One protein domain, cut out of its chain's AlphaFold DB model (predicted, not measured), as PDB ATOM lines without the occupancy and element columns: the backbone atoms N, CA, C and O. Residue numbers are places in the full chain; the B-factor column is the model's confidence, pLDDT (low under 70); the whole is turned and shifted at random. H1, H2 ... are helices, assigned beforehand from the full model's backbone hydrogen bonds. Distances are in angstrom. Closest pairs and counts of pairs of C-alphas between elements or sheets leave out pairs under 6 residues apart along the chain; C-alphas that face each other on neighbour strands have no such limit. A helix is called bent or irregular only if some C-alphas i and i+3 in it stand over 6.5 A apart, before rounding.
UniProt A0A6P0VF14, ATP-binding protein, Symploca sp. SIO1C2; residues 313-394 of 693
ATOM      1  N   ASN A 313      21.904  -7.703  -4.059       95.38
ATOM      2  CA  ASN A 313      23.286  -7.506  -4.502       95.38
ATOM      3  C   ASN A 313      23.379  -7.267  -6.027       95.38
ATOM      4  O   ASN A 313      22.388  -7.383  -6.753       95.38
ATOM      5  N   ILE A 314      24.583  -6.961  -6.522       95.62
ATOM      6  CA  ILE A 314      24.844  -6.716  -7.954       95.62
ATOM      7  C   ILE A 314      24.456  -7.917  -8.834       95.62
ATOM      8  O   ILE A 314      23.913  -7.727  -9.917       95.62
ATOM      9  N   GLU A 315      24.679  -9.154  -8.386       95.31
ATOM     10  CA  GLU A 315      24.338 -10.360  -9.161       95.31
ATOM     11  C   GLU A 315      22.824 -10.525  -9.340       95.31
ATOM     12  O   GLU A 315      22.331 -10.856 -10.422       95.31
ATOM     13  N   GLN A 316      22.066 -10.253  -8.280       95.19
ATOM     14  CA  GLN A 316      20.610 -10.233  -8.312       95.19
ATOM     15  C   GLN A 316      20.097  -9.095  -9.199       95.19
ATOM     16  O   GLN A 316      19.199  -9.327 -10.004       95.19
ATOM     17  N   ALA A 317      20.691  -7.900  -9.112       94.81
ATOM     18  CA  ALA A 317      20.353  -6.773  -9.984       94.81
ATOM     19  C   ALA A 317      20.625  -7.092 -11.467       94.81
ATOM     20  O   ALA A 317      19.765  -6.874 -12.317       94.81
ATOM     21  N   GLN A 318      21.766  -7.716 -11.770       95.50
ATOM     22  CA  GLN A 318      22.099  -8.203 -13.108       95.50
ATOM     23  C   GLN A 318      21.078  -9.238 -13.612       95.50
ATOM     24  O   GLN A 318      20.689  -9.217 -14.779       95.50
ATOM     25  N   SER A 319      20.608 -10.125 -12.733       94.69
ATOM     26  CA  SER A 319      19.586 -11.123 -13.075       94.69
ATOM     27  C   SER A 319      18.224 -10.483 -13.380       94.69
ATOM     28  O   SER A 319      17.498 -10.965 -14.253       94.69
ATOM     29  N   ILE A 320      17.881  -9.381 -12.699       92.50
ATOM     30  CA  ILE A 320      16.694  -8.573 -13.024       92.50
ATOM     31  C   ILE A 320      16.844  -7.968 -14.425       92.50
ATOM     32  O   ILE A 320      15.908  -8.040 -15.216       92.50
ATOM     33  N   TRP A 321      18.013  -7.418 -14.767       94.00
ATOM     34  CA  TRP A 321      18.259  -6.886 -16.113       94.00
ATOM     35  C   TRP A 321      18.122  -7.948 -17.195       94.00
ATOM     36  O   TRP A 321      17.415  -7.730 -18.175       94.00
ATOM     37  N   ALA A 322      18.727  -9.117 -16.989       93.19
ATOM     38  CA  ALA A 322      18.636 -10.224 -17.935       93.19
ATOM     39  C   ALA A 322      17.182 -10.665 -18.156       93.19
ATOM     40  O   ALA A 322      16.766 -10.912 -19.282       93.19
ATOM     41  N   THR A 323      16.384 -10.697 -17.085       90.19
ATOM     42  CA  THR A 323      14.950 -11.011 -17.146       90.19
ATOM     43  C   THR A 323      14.189 -10.049 -18.063       90.19
ATOM     44  O   THR A 323      13.377 -10.500 -18.868       90.19
ATOM     45  N   ARG A 324      14.454  -8.741 -17.956       88.81
ATOM     46  CA  ARG A 324      13.777  -7.707 -18.759       88.81
ATOM     47  C   ARG A 324      14.240  -7.680 -20.209       88.81
ATOM     48  O   ARG A 324      13.442  -7.416 -21.097       88.81
ATOM     49  N   LEU A 325      15.510  -7.983 -20.453       91.69
ATOM     50  CA  LEU A 325      16.090  -7.981 -21.795       91.69
ATOM     51  C   LEU A 325      15.812  -9.275 -22.574       91.69
ATOM     52  O   LEU A 325      15.845  -9.262 -23.803       91.69
ATOM     53  N   PHE A 326      15.485 -10.373 -21.886       90.06
ATOM     54  CA  PHE A 326      15.258 -11.680 -22.504       90.06
ATOM     55  C   PHE A 326      14.230 -11.671 -23.656       90.06
ATOM     56  O   PHE A 326      14.554 -12.216 -24.713       90.06
ATOM     57  N   PRO A 327      13.038 -11.042 -23.537       88.62
ATOM     58  CA  PRO A 327      12.085 -10.985 -24.647       88.62
ATOM     59  C   PRO A 327      12.665 -10.312 -25.895       88.62
ATOM     60  O   PRO A 327      12.454 -10.805 -27.000       88.62
ATOM     61  N   LEU A 328      13.446  -9.241 -25.724       88.81
ATOM     62  CA  LEU A 328      14.099  -8.530 -26.825       88.81
ATOM     63  C   LEU A 328      15.212  -9.380 -27.456       88.81
ATOM     64  O   LEU A 328      15.278  -9.519 -28.675       88.81
ATOM     65  N   HIS A 329      16.058 -10.011 -26.634       91.06
ATOM     66  CA  HIS A 329      17.137 -10.890 -27.107       91.06
ATOM     67  C   HIS A 329      16.604 -12.113 -27.853       91.06
ATOM     68  O   HIS A 329      17.206 -12.539 -28.834       91.06
ATOM     69  N   SER A 330      15.457 -12.655 -27.437       88.62
ATOM     70  CA  SER A 330      14.832 -13.813 -28.086       88.62
ATOM     71  C   SER A 330      14.363 -13.544 -29.523       88.62
ATOM     72  O   SER A 330      14.231 -14.485 -30.300       88.62
ATOM     73  N   GLN A 331      14.159 -12.273 -29.887       88.31
ATOM     74  CA  GLN A 331      13.750 -11.849 -31.231       88.31
ATOM     75  C   GLN A 331      14.942 -11.629 -32.174       88.31
ATOM     76  O   GLN A 331      14.762 -11.566 -33.391       88.31
ATOM     77  N   ALA A 332      16.159 -11.497 -31.635       88.44
ATOM     78  CA  ALA A 332      17.353 -11.246 -32.431       88.44
ATOM     79  C   ALA A 332      17.777 -12.491 -33.217       88.44
ATOM     80  O   ALA A 332      17.762 -13.610 -32.701       88.44
ATOM     81  N   GLN A 333      18.235 -12.285 -34.455       84.31
ATOM     82  CA  GLN A 333      18.742 -13.370 -35.299       84.31
ATOM     83  C   GLN A 333      19.926 -14.105 -34.650       84.31
ATOM     84  O   GLN A 333      20.023 -15.329 -34.725       84.31
ATOM     85  N   TYR A 334      20.825 -13.348 -34.022       86.25
ATOM     86  CA  TYR A 334      21.964 -13.869 -33.279       86.25
ATOM     87  C   TYR A 334      21.845 -13.420 -31.831       86.25
ATOM     88  O   TYR A 334      21.687 -12.229 -31.556       86.25
ATOM     89  N   GLN A 335      21.931 -14.378 -30.908       86.38
ATOM     90  CA  GLN A 335      21.928 -14.071 -29.483       86.38
ATOM     91  C   GLN A 335      23.154 -13.213 -29.142       86.38
ATOM     92  O   GLN A 335      24.262 -13.534 -29.587       86.38
ATOM     93  N   PRO A 336      22.988 -12.127 -28.370       89.06
ATOM     94  CA  PRO A 336      24.114 -11.305 -27.970       89.06
ATOM     95  C   PRO A 336      25.078 -12.114 -27.096       89.06
ATOM     96  O   PRO A 336      24.675 -12.973 -26.314       89.06
ATOM     97  N   ASN A 337      26.368 -11.774 -27.155       87.75
ATOM     98  CA  ASN A 337      27.406 -12.418 -26.336       87.75
ATOM     99  C   ASN A 337      27.188 -12.238 -24.818       87.75
ATOM    100  O   ASN A 337      27.842 -12.897 -24.013       87.75
ATOM    101  N   SER A 338      26.303 -11.321 -24.422       92.81
ATOM    102  CA  SER A 338      25.945 -11.036 -23.038       92.81
ATOM    103  C   SER A 338      24.429 -11.044 -22.876       92.81
ATOM    104  O   SER A 338      23.727 -10.315 -23.573       92.81
ATOM    105  N   ILE A 339      23.944 -11.773 -21.869       92.44
ATOM    106  CA  ILE A 339      22.522 -11.839 -21.486       92.44
ATOM    107  C   ILE A 339      21.958 -10.513 -20.949       92.44
ATOM    108  O   ILE A 339      20.767 -10.408 -20.682       92.44
ATOM    109  N   ILE A 340      22.814  -9.511 -20.740       94.44
ATOM    110  CA  ILE A 340      22.419  -8.161 -20.323       94.44
ATOM    111  C   ILE A 340      22.743  -7.099 -21.378       94.44
ATOM    112  O   ILE A 340      22.631  -5.920 -21.074       94.44
ATOM    113  N   TYR A 341      23.147  -7.474 -22.598       94.38
ATOM    114  CA  TYR A 341      23.405  -6.502 -23.667       94.38
ATOM    115  C   TYR A 341      22.188  -5.576 -23.890       94.38
ATOM    116  O   TYR A 341      21.066  -6.082 -23.924       94.38
ATOM    117  N   PRO A 342      22.357  -4.251 -24.046       93.06
ATOM    118  CA  PRO A 342      23.610  -3.491 -24.191       93.06
ATOM    119  C   PRO A 342      24.275  -3.077 -22.866       93.06
ATOM    120  O   PRO A 342      25.325  -2.431 -22.854       93.06
ATOM    121  N   LEU A 343      23.681  -3.448 -21.734       94.69
ATOM    122  CA  LEU A 343      24.176  -3.121 -20.403       94.69
ATOM    123  C   LEU A 343      25.411  -3.955 -20.035       94.69
ATOM    124  O   LEU A 343      25.703  -5.014 -20.603       94.69
ATOM    125  N   LYS A 344      26.145  -3.475 -19.029       94.19
ATOM    126  CA  LYS A 344      27.340  -4.121 -18.486       94.19
ATOM    127  C   LYS A 344      27.309  -4.108 -16.967       94.19
ATOM    128  O   LYS A 344      26.817  -3.162 -16.356       94.19
ATOM    129  N   ARG A 345      27.898  -5.133 -16.350       94.12
ATOM    130  CA  ARG A 345      28.003  -5.236 -14.887       94.12
ATOM    131  C   ARG A 345      28.731  -4.035 -14.276       94.12
ATOM    132  O   ARG A 345      28.306  -3.548 -13.235       94.12
ATOM    133  N   GLN A 346      29.747  -3.511 -14.964       93.00
ATOM    134  CA  GLN A 346      30.500  -2.335 -14.520       93.00
ATOM    135  C   GLN A 346      29.608  -1.102 -14.324       93.00
ATOM    136  O   GLN A 346      29.917  -0.254 -13.497       93.00
ATOM    137  N   TYR A 347      28.486  -1.007 -15.046       92.31
ATOM    138  CA  TYR A 347      27.550   0.099 -14.875       92.31
ATOM    139  C   TYR A 347      26.809   0.025 -13.531       92.31
ATOM    140  O   TYR A 347      26.626   1.049 -12.881       92.31
ATOM    141  N   LEU A 348      26.448  -1.183 -13.072       91.94
ATOM    142  CA  LEU A 348      25.914  -1.381 -11.717       91.94
ATOM    143  C   LEU A 348      26.974  -1.088 -10.657       91.94
ATOM    144  O   LEU A 348      26.662  -0.468  -9.651       91.94
ATOM    145  N   GLU A 349      28.209  -1.540 -10.871       92.31
ATOM    146  CA  GLU A 349      29.316  -1.331  -9.929       92.31
ATOM    147  C   GLU A 349      29.648   0.158  -9.752       92.31
ATOM    148  O   GLU A 349      29.936   0.587  -8.636       92.31
ATOM    149  N   ALA A 350      29.547   0.951 -10.824       90.19
ATOM    150  CA  ALA A 350      29.755   2.395 -10.784       90.19
ATOM    151  C   ALA A 350      28.620   3.149 -10.060       90.19
ATOM    152  O   ALA A 350      28.895   4.015  -9.234       90.19
ATOM    153  N   GLU A 351      27.355   2.806 -10.329       88.44
ATOM    154  CA  GLU A 351      26.182   3.448  -9.703       88.44
ATOM    155  C   GLU A 351      25.935   2.982  -8.256       88.44
ATOM    156  O   GLU A 351      25.292   3.678  -7.470       88.44
ATOM    157  N   LEU A 352      26.427   1.794  -7.884       89.56
ATOM    158  CA  LEU A 352      26.176   1.158  -6.587       89.56
ATOM    159  C   LEU A 352      27.486   0.860  -5.843       89.56
ATOM    160  O   LEU A 352      27.828  -0.311  -5.649       89.56
ATOM    161  N   PRO A 353      28.196   1.881  -5.328       84.69
ATOM    162  CA  PRO A 353      29.473   1.688  -4.633       84.69
ATOM    163  C   PRO A 353      29.362   0.826  -3.362       84.69
ATOM    164  O   PRO A 353      30.335   0.209  -2.941       84.69
ATOM    165  N   SER A 354      28.171   0.726  -2.756       88.94
ATOM    166  CA  SER A 354      27.902  -0.168  -1.616       88.94
ATOM    167  C   SER A 354      27.701  -1.642  -2.010       88.94
ATOM    168  O   SER A 354      27.562  -2.504  -1.138       88.94
ATOM    169  N   GLY A 355      27.606  -1.936  -3.312       90.94
ATOM    170  CA  GLY A 355      27.286  -3.253  -3.862       90.94
ATOM    171  C   GLY A 355      25.854  -3.734  -3.595       90.94
ATOM    172  O   GLY A 355      25.541  -4.898  -3.861       90.94
ATOM    173  N   LYS A 356      24.987  -2.872  -3.045       92.94
ATOM    174  CA  LYS A 356      23.616  -3.204  -2.642       92.94
ATOM    175  C   LYS A 356      22.618  -2.173  -3.148       92.94
ATOM    176  O   LYS A 356      22.900  -0.980  -3.178       92.94
ATOM    177  N   THR A 357      21.420  -2.629  -3.495       93.25
ATOM    178  CA  THR A 357      20.333  -1.757  -3.950       93.25
ATOM    179  C   THR A 357      18.963  -2.382  -3.694       93.25
ATOM    180  O   THR A 357      18.882  -3.493  -3.178       93.25
ATOM    181  N   ASN A 358      17.871  -1.696  -4.027       91.19
ATOM    182  CA  ASN A 358      16.544  -2.311  -4.073       91.19
ATOM    183  C   ASN A 358      16.176  -2.693  -5.527       91.19
ATOM    184  O   ASN A 358      16.753  -2.143  -6.472       91.19
ATOM    185  N   PRO A 359      15.238  -3.637  -5.741       91.69
ATOM    186  CA  PRO A 359      14.835  -4.056  -7.085       91.69
ATOM    187  C   PRO A 359      14.401  -2.909  -8.011       91.69
ATOM    188  O   PRO A 359      14.786  -2.903  -9.179       91.69
ATOM    189  N   ARG A 360      13.648  -1.920  -7.503       89.06
ATOM    190  CA  ARG A 360      13.216  -0.759  -8.304       89.06
ATOM    191  C   ARG A 360      14.403   0.043  -8.827       89.06
ATOM    192  O   ARG A 360      14.440   0.369 -10.006       89.06
ATOM    193  N   ASN A 361      15.374   0.351  -7.976       89.88
ATOM    194  CA  ASN A 361      16.526   1.154  -8.359       89.88
ATOM    195  C   ASN A 361      17.405   0.426  -9.385       89.88
ATOM    196  O   ASN A 361      17.886   1.055 -10.318       89.88
ATOM    197  N   ALA A 362      17.538  -0.902  -9.287       92.00
ATOM    198  CA  ALA A 362      18.177  -1.687 -10.343       92.00
ATOM    199  C   ALA A 362      17.458  -1.509 -11.695       92.00
ATOM    200  O   ALA A 362      18.115  -1.247 -12.699       92.00
ATOM    201  N   LEU A 363      16.123  -1.596 -11.730       90.62
ATOM    202  CA  LEU A 363      15.345  -1.366 -12.959       90.62
ATOM    203  C   LEU A 363      15.517   0.060 -13.498       90.62
ATOM    204  O   LEU A 363      15.690   0.226 -14.699       90.62
ATOM    205  N   LEU A 364      15.532   1.070 -12.622       89.25
ATOM    206  CA  LEU A 364      15.734   2.472 -12.998       89.25
ATOM    207  C   LEU A 364      17.103   2.726 -13.638       89.25
ATOM    208  O   LEU A 364      17.180   3.414 -14.650       89.25
ATOM    209  N   ILE A 365      18.173   2.151 -13.080       90.94
ATOM    210  CA  ILE A 365      19.511   2.246 -13.682       90.94
ATOM    211  C   ILE A 365      19.507   1.571 -15.063       90.94
ATOM    212  O   ILE A 365      20.041   2.120 -16.024       90.94
ATOM    213  N   GLY A 366      18.877   0.394 -15.175       92.19
ATOM    214  CA  GLY A 366      18.771  -0.338 -16.441       92.19
ATOM    215  C   GLY A 366      18.037   0.461 -17.517       92.19
ATOM    216  O   GLY A 366      18.539   0.581 -18.631       92.19
ATOM    217  N   ARG A 367      16.901   1.067 -17.155       90.69
ATOM    218  CA  ARG A 367      16.114   1.948 -18.022       90.69
ATOM    219  C   ARG A 367      16.941   3.093 -18.577       90.69
ATOM    220  O   ARG A 367      16.972   3.271 -19.792       90.69
ATOM    221  N   ASP A 368      17.553   3.877 -17.696       88.31
ATOM    222  CA  ASP A 368      18.231   5.111 -18.083       88.31
ATOM    223  C   ASP A 368      19.407   4.817 -19.009       88.31
ATOM    224  O   ASP A 368      19.560   5.460 -20.043       88.31
ATOM    225  N   ILE A 369      20.208   3.799 -18.681       92.00
ATOM    226  CA  ILE A 369      21.341   3.406 -19.520       92.00
ATOM    227  C   ILE A 369      20.856   2.840 -20.856       92.00
ATOM    228  O   ILE A 369      21.454   3.135 -21.887       92.00
ATOM    229  N   PHE A 370      19.778   2.050 -20.860       92.25
ATOM    230  CA  PHE A 370      19.190   1.544 -22.099       92.25
ATOM    231  C   PHE A 370      18.704   2.691 -22.993       92.25
ATOM    232  O   PHE A 370      18.964   2.677 -24.194       92.25
ATOM    233  N   GLN A 371      18.068   3.708 -22.410       88.94
ATOM    234  CA  GLN A 371      17.605   4.890 -23.133       88.94
ATOM    235  C   GLN A 371      18.779   5.693 -23.715       88.94
ATOM    236  O   GLN A 371      18.787   5.978 -24.910       88.94
ATOM    237  N   GLN A 372      19.819   5.959 -22.917       89.50
ATOM    238  CA  GLN A 372      21.041   6.619 -23.394       89.50
ATOM    239  C   GLN A 372      21.722   5.830 -24.520       89.50
ATOM    240  O   GLN A 372      22.218   6.410 -25.483       89.50
ATOM    241  N   PHE A 373      21.756   4.499 -24.417       90.94
ATOM    242  CA  PHE A 373      22.330   3.646 -25.455       90.94
ATOM    243  C   PHE A 373      21.530   3.721 -26.755       90.94
ATOM    244  O   PHE A 373      22.112   3.797 -27.834       90.94
ATOM    245  N   LYS A 374      20.199   3.741 -26.653       90.00
ATOM    246  CA  LYS A 374      19.298   3.885 -27.797       90.00
ATOM    247  C   LYS A 374      19.491   5.231 -28.502       90.00
ATOM    248  O   LYS A 374      19.578   5.270 -29.726       90.00
ATOM    249  N   GLU A 375      19.625   6.314 -27.741       86.88
ATOM    250  CA  GLU A 375      19.929   7.651 -28.268       86.88
ATOM    251  C   GLU A 375      21.311   7.711 -28.928       86.88
ATOM    252  O   GLU A 375      21.451   8.266 -30.015       86.88
ATOM    253  N   TRP A 376      22.324   7.096 -28.312       88.38
ATOM    254  CA  TRP A 376      23.668   7.009 -28.881       88.38
ATOM    255  C   TRP A 376      23.693   6.214 -30.196       88.38
ATOM    256  O   TRP A 376      24.303   6.666 -31.166       88.38
ATOM    257  N   LEU A 377      22.995   5.073 -30.258       87.69
ATOM    258  CA  LEU A 377      22.865   4.276 -31.482       87.69
ATOM    259  C   LEU A 377      22.227   5.087 -32.621       87.69
ATOM    260  O   LEU A 377      22.651   4.966 -33.767       87.69
ATOM    261  N   ALA A 378      21.242   5.933 -32.308       83.69
ATOM    262  CA  ALA A 378      20.545   6.756 -33.294       83.69
ATOM    263  C   ALA A 378      21.423   7.861 -33.913       83.69
ATOM    264  O   ALA A 378      21.111   8.353 -34.994       83.69
ATOM    265  N   GLN A 379      22.510   8.264 -33.246       81.69
ATOM    266  CA  GLN A 379      23.409   9.323 -33.721       81.69
ATOM    267  C   GLN A 379      24.482   8.823 -34.712       81.69
ATOM    268  O   GLN A 379      25.258   9.636 -35.209       81.69
ATOM    269  N   GLU A 380      24.565   7.510 -34.976       71.44
ATOM    270  CA  GLU A 380      25.555   6.872 -35.871       71.44
ATOM    271  C   GLU A 380      27.021   7.303 -35.616       71.44
ATOM    272  O   GLU A 380      27.859   7.368 -36.522       71.44
ATOM    273  N   THR A 381      27.367   7.610 -34.362       73.50
ATOM    274  CA  THR A 381      28.719   8.070 -34.008       73.50
ATOM    275  C   THR A 381      29.730   6.917 -33.978       73.50
ATOM    276  O   THR A 381      29.404   5.775 -33.662       73.50
ATOM    277  N   LYS A 382      31.006   7.213 -34.270       70.44
ATOM    278  CA  LYS A 382      32.115   6.236 -34.165       70.44
ATOM    279  C   LYS A 382      32.700   6.120 -32.750       70.44
ATOM    280  O   LYS A 382      33.625   5.335 -32.532       70.44
ATOM    281  N   GLU A 383      32.222   6.926 -31.807       81.12
ATOM    282  CA  GLU A 383      32.722   6.944 -30.434       81.12
ATOM    283  C   GLU A 383      32.188   5.751 -29.641       81.12
ATOM    284  O   GLU A 383      31.080   5.288 -29.871       81.12
ATOM    285  N   LYS A 384      32.962   5.227 -28.687       84.62
ATOM    286  CA  LYS A 384      32.475   4.131 -27.836       84.62
ATOM    287  C   LYS A 384      31.422   4.659 -26.866       84.62
ATOM    288  O   LYS A 384      31.722   5.584 -26.116       84.62
ATOM    289  N   PHE A 385      30.265   4.001 -26.794       86.88
ATOM    290  CA  PHE A 385      29.242   4.326 -25.799       86.88
ATOM    291  C   PHE A 385      29.802   4.303 -24.369       86.88
ATOM    292  O   PHE A 385      30.334   3.285 -23.901       86.88
ATOM    293  N   GLN A 386      29.629   5.419 -23.666       84.81
ATOM    294  CA  GLN A 386      29.848   5.541 -22.233       84.81
ATOM    295  C   GLN A 386      28.594   6.154 -21.610       84.81
ATOM    296  O   GLN A 386      28.210   7.250 -22.016       84.81
ATOM    297  N   PRO A 387      27.947   5.472 -20.649       85.19
ATOM    298  CA  PRO A 387      26.788   6.047 -19.993       85.19
ATOM    299  C   PRO A 387      27.207   7.244 -19.142       85.19
ATOM    300  O   PRO A 387      28.246   7.223 -18.476       85.19
ATOM    301  N   THR A 388      26.364   8.269 -19.127       82.62
ATOM    302  CA  THR A 388      26.422   9.306 -18.106       82.62
ATOM    303  C   THR A 388      25.763   8.766 -16.841       82.62
ATOM    304  O   THR A 388      24.584   8.409 -16.819       82.62
ATOM    305  N   TYR A 389      26.572   8.658 -15.790       74.44
ATOM    306  CA  TYR A 389      26.132   8.248 -14.461       74.44
ATOM    307  C   TYR A 389      25.367   9.384 -13.794       74.44
ATOM    308  O   TYR A 389      25.736  10.547 -13.972       74.44
ATOM    309  N   ARG A 390      24.317   9.069 -13.030       61.66
ATOM    310  CA  ARG A 390      23.441  10.083 -12.423       61.66
ATOM    311  C   ARG A 390      24.223  10.906 -11.385       61.66
ATOM    312  O   ARG A 390      24.513  10.390 -10.304       61.66
ATOM    313  N   PRO A 391      24.478  12.211 -11.593       48.66
ATOM    314  CA  PRO A 391      24.765  13.097 -10.473       48.66
ATOM    315  C   PRO A 391      23.420  13.395  -9.797       48.66
ATOM    316  O   PRO A 391      22.549  13.932 -10.464       48.66
ATOM    317  N   GLN A 392      23.216  12.992  -8.533       47.00
ATOM    318  CA  GLN A 392      22.044  13.319  -7.685       47.00
ATOM    319  C   GLN A 392      20.792  13.814  -8.456       47.00
ATOM    320  O   GLN A 392      20.595  15.016  -8.585       47.00
ATOM    321  N   GLN A 393      19.985  12.878  -8.982       43.94
ATOM    322  CA  GLN A 393      18.718  13.096  -9.712       43.94
ATOM    323  C   GLN A 393      18.637  14.415 -10.517       43.94
ATOM    324  O   GLN A 393      18.052  15.390 -10.032       43.94
ATOM    325  N   PRO A 394      19.119  14.466 -11.774       47.31
ATOM    326  CA  PRO A 394      18.643  15.505 -12.672       47.31
ATOM    327  C   PRO A 394      17.136  15.285 -12.847       47.31
ATOM    328  O   PRO A 394      16.702  14.216 -13.279       47.31
TER     329      PRO A 394
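Overview. This is residues 313 to 394 of the 693 residues of the protein "ATP-binding protein" of Symploca sp. SIO1C2 (UniProt A0A6P0VF14). Two long helices, H1 and H3, meet near their first turns and spread apart as a V, and the short helix H2 packs on one side of its closed end. From the far end of H1 the link of residues 332 to 344 folds back past the opening of the V to H2, and residues 379 to 394 fold back from the far end of H3. The printed part has 82 residues with three named helices, in the order H1, H2, H3, and no named strand, and its class is all helix. It is compact, with a radius of gyration of the C-alphas of 13.0 A and spans of 36 by 26 by 17 A.

Along the chain. H1, residues 314 to 331, begins at C-alpha 314 (24.844, -6.716, -7.954) and is 26.3 A long. It has a kink of 44 degrees near residue 325 and is irregular, but only just: C-alphas 324 and 327 are 6.9 A apart. H2 is residues 345 to 351, 10.3 A. H3, residues 359 to 378, runs 28.9 A to C-alpha 378 (20.545, 6.756, -33.294).

Arrangement. H1 touches H3 with residues 317 to 321 alone, at a steep tilt of 47 degrees, the same way; the closest C-alphas, of Ala 317 and Ala 362, are 5.5 A apart. H1 touches H2 with residues 314 to 318 alone, at a steep tilt of 55 degrees, opposite ways; the closest C-alphas, of Ile 314 and Leu 348, are 6.6 A apart. H2 and H3 only just touch, with 3 pairs of C-alphas within 8 A, the closest those of Leu 348 and Ile 365 at 7.6 A. Their lines are only just about perpendicular, at 72 degrees. The helix packing is mostly crossed, with 0 of 3 touching pairs at a shallow tilt. Every O i to N i+4 pair is within hydrogen-bond range in H2 and H3, against 11 of 14 in H1.

Size, cuts and confidence. The two C-alphas farthest apart, of Gln 333 and Gln 392, are 38.5 A apart. The printed part has no cut. The link from H1 to H2 is long, and that from H2 to H3 is short. Residues 378 to 383, of which 378 belongs to H3, stand free. The mean pLDDT of the printed part is 86.9, and residues 390 to 394 are under 70.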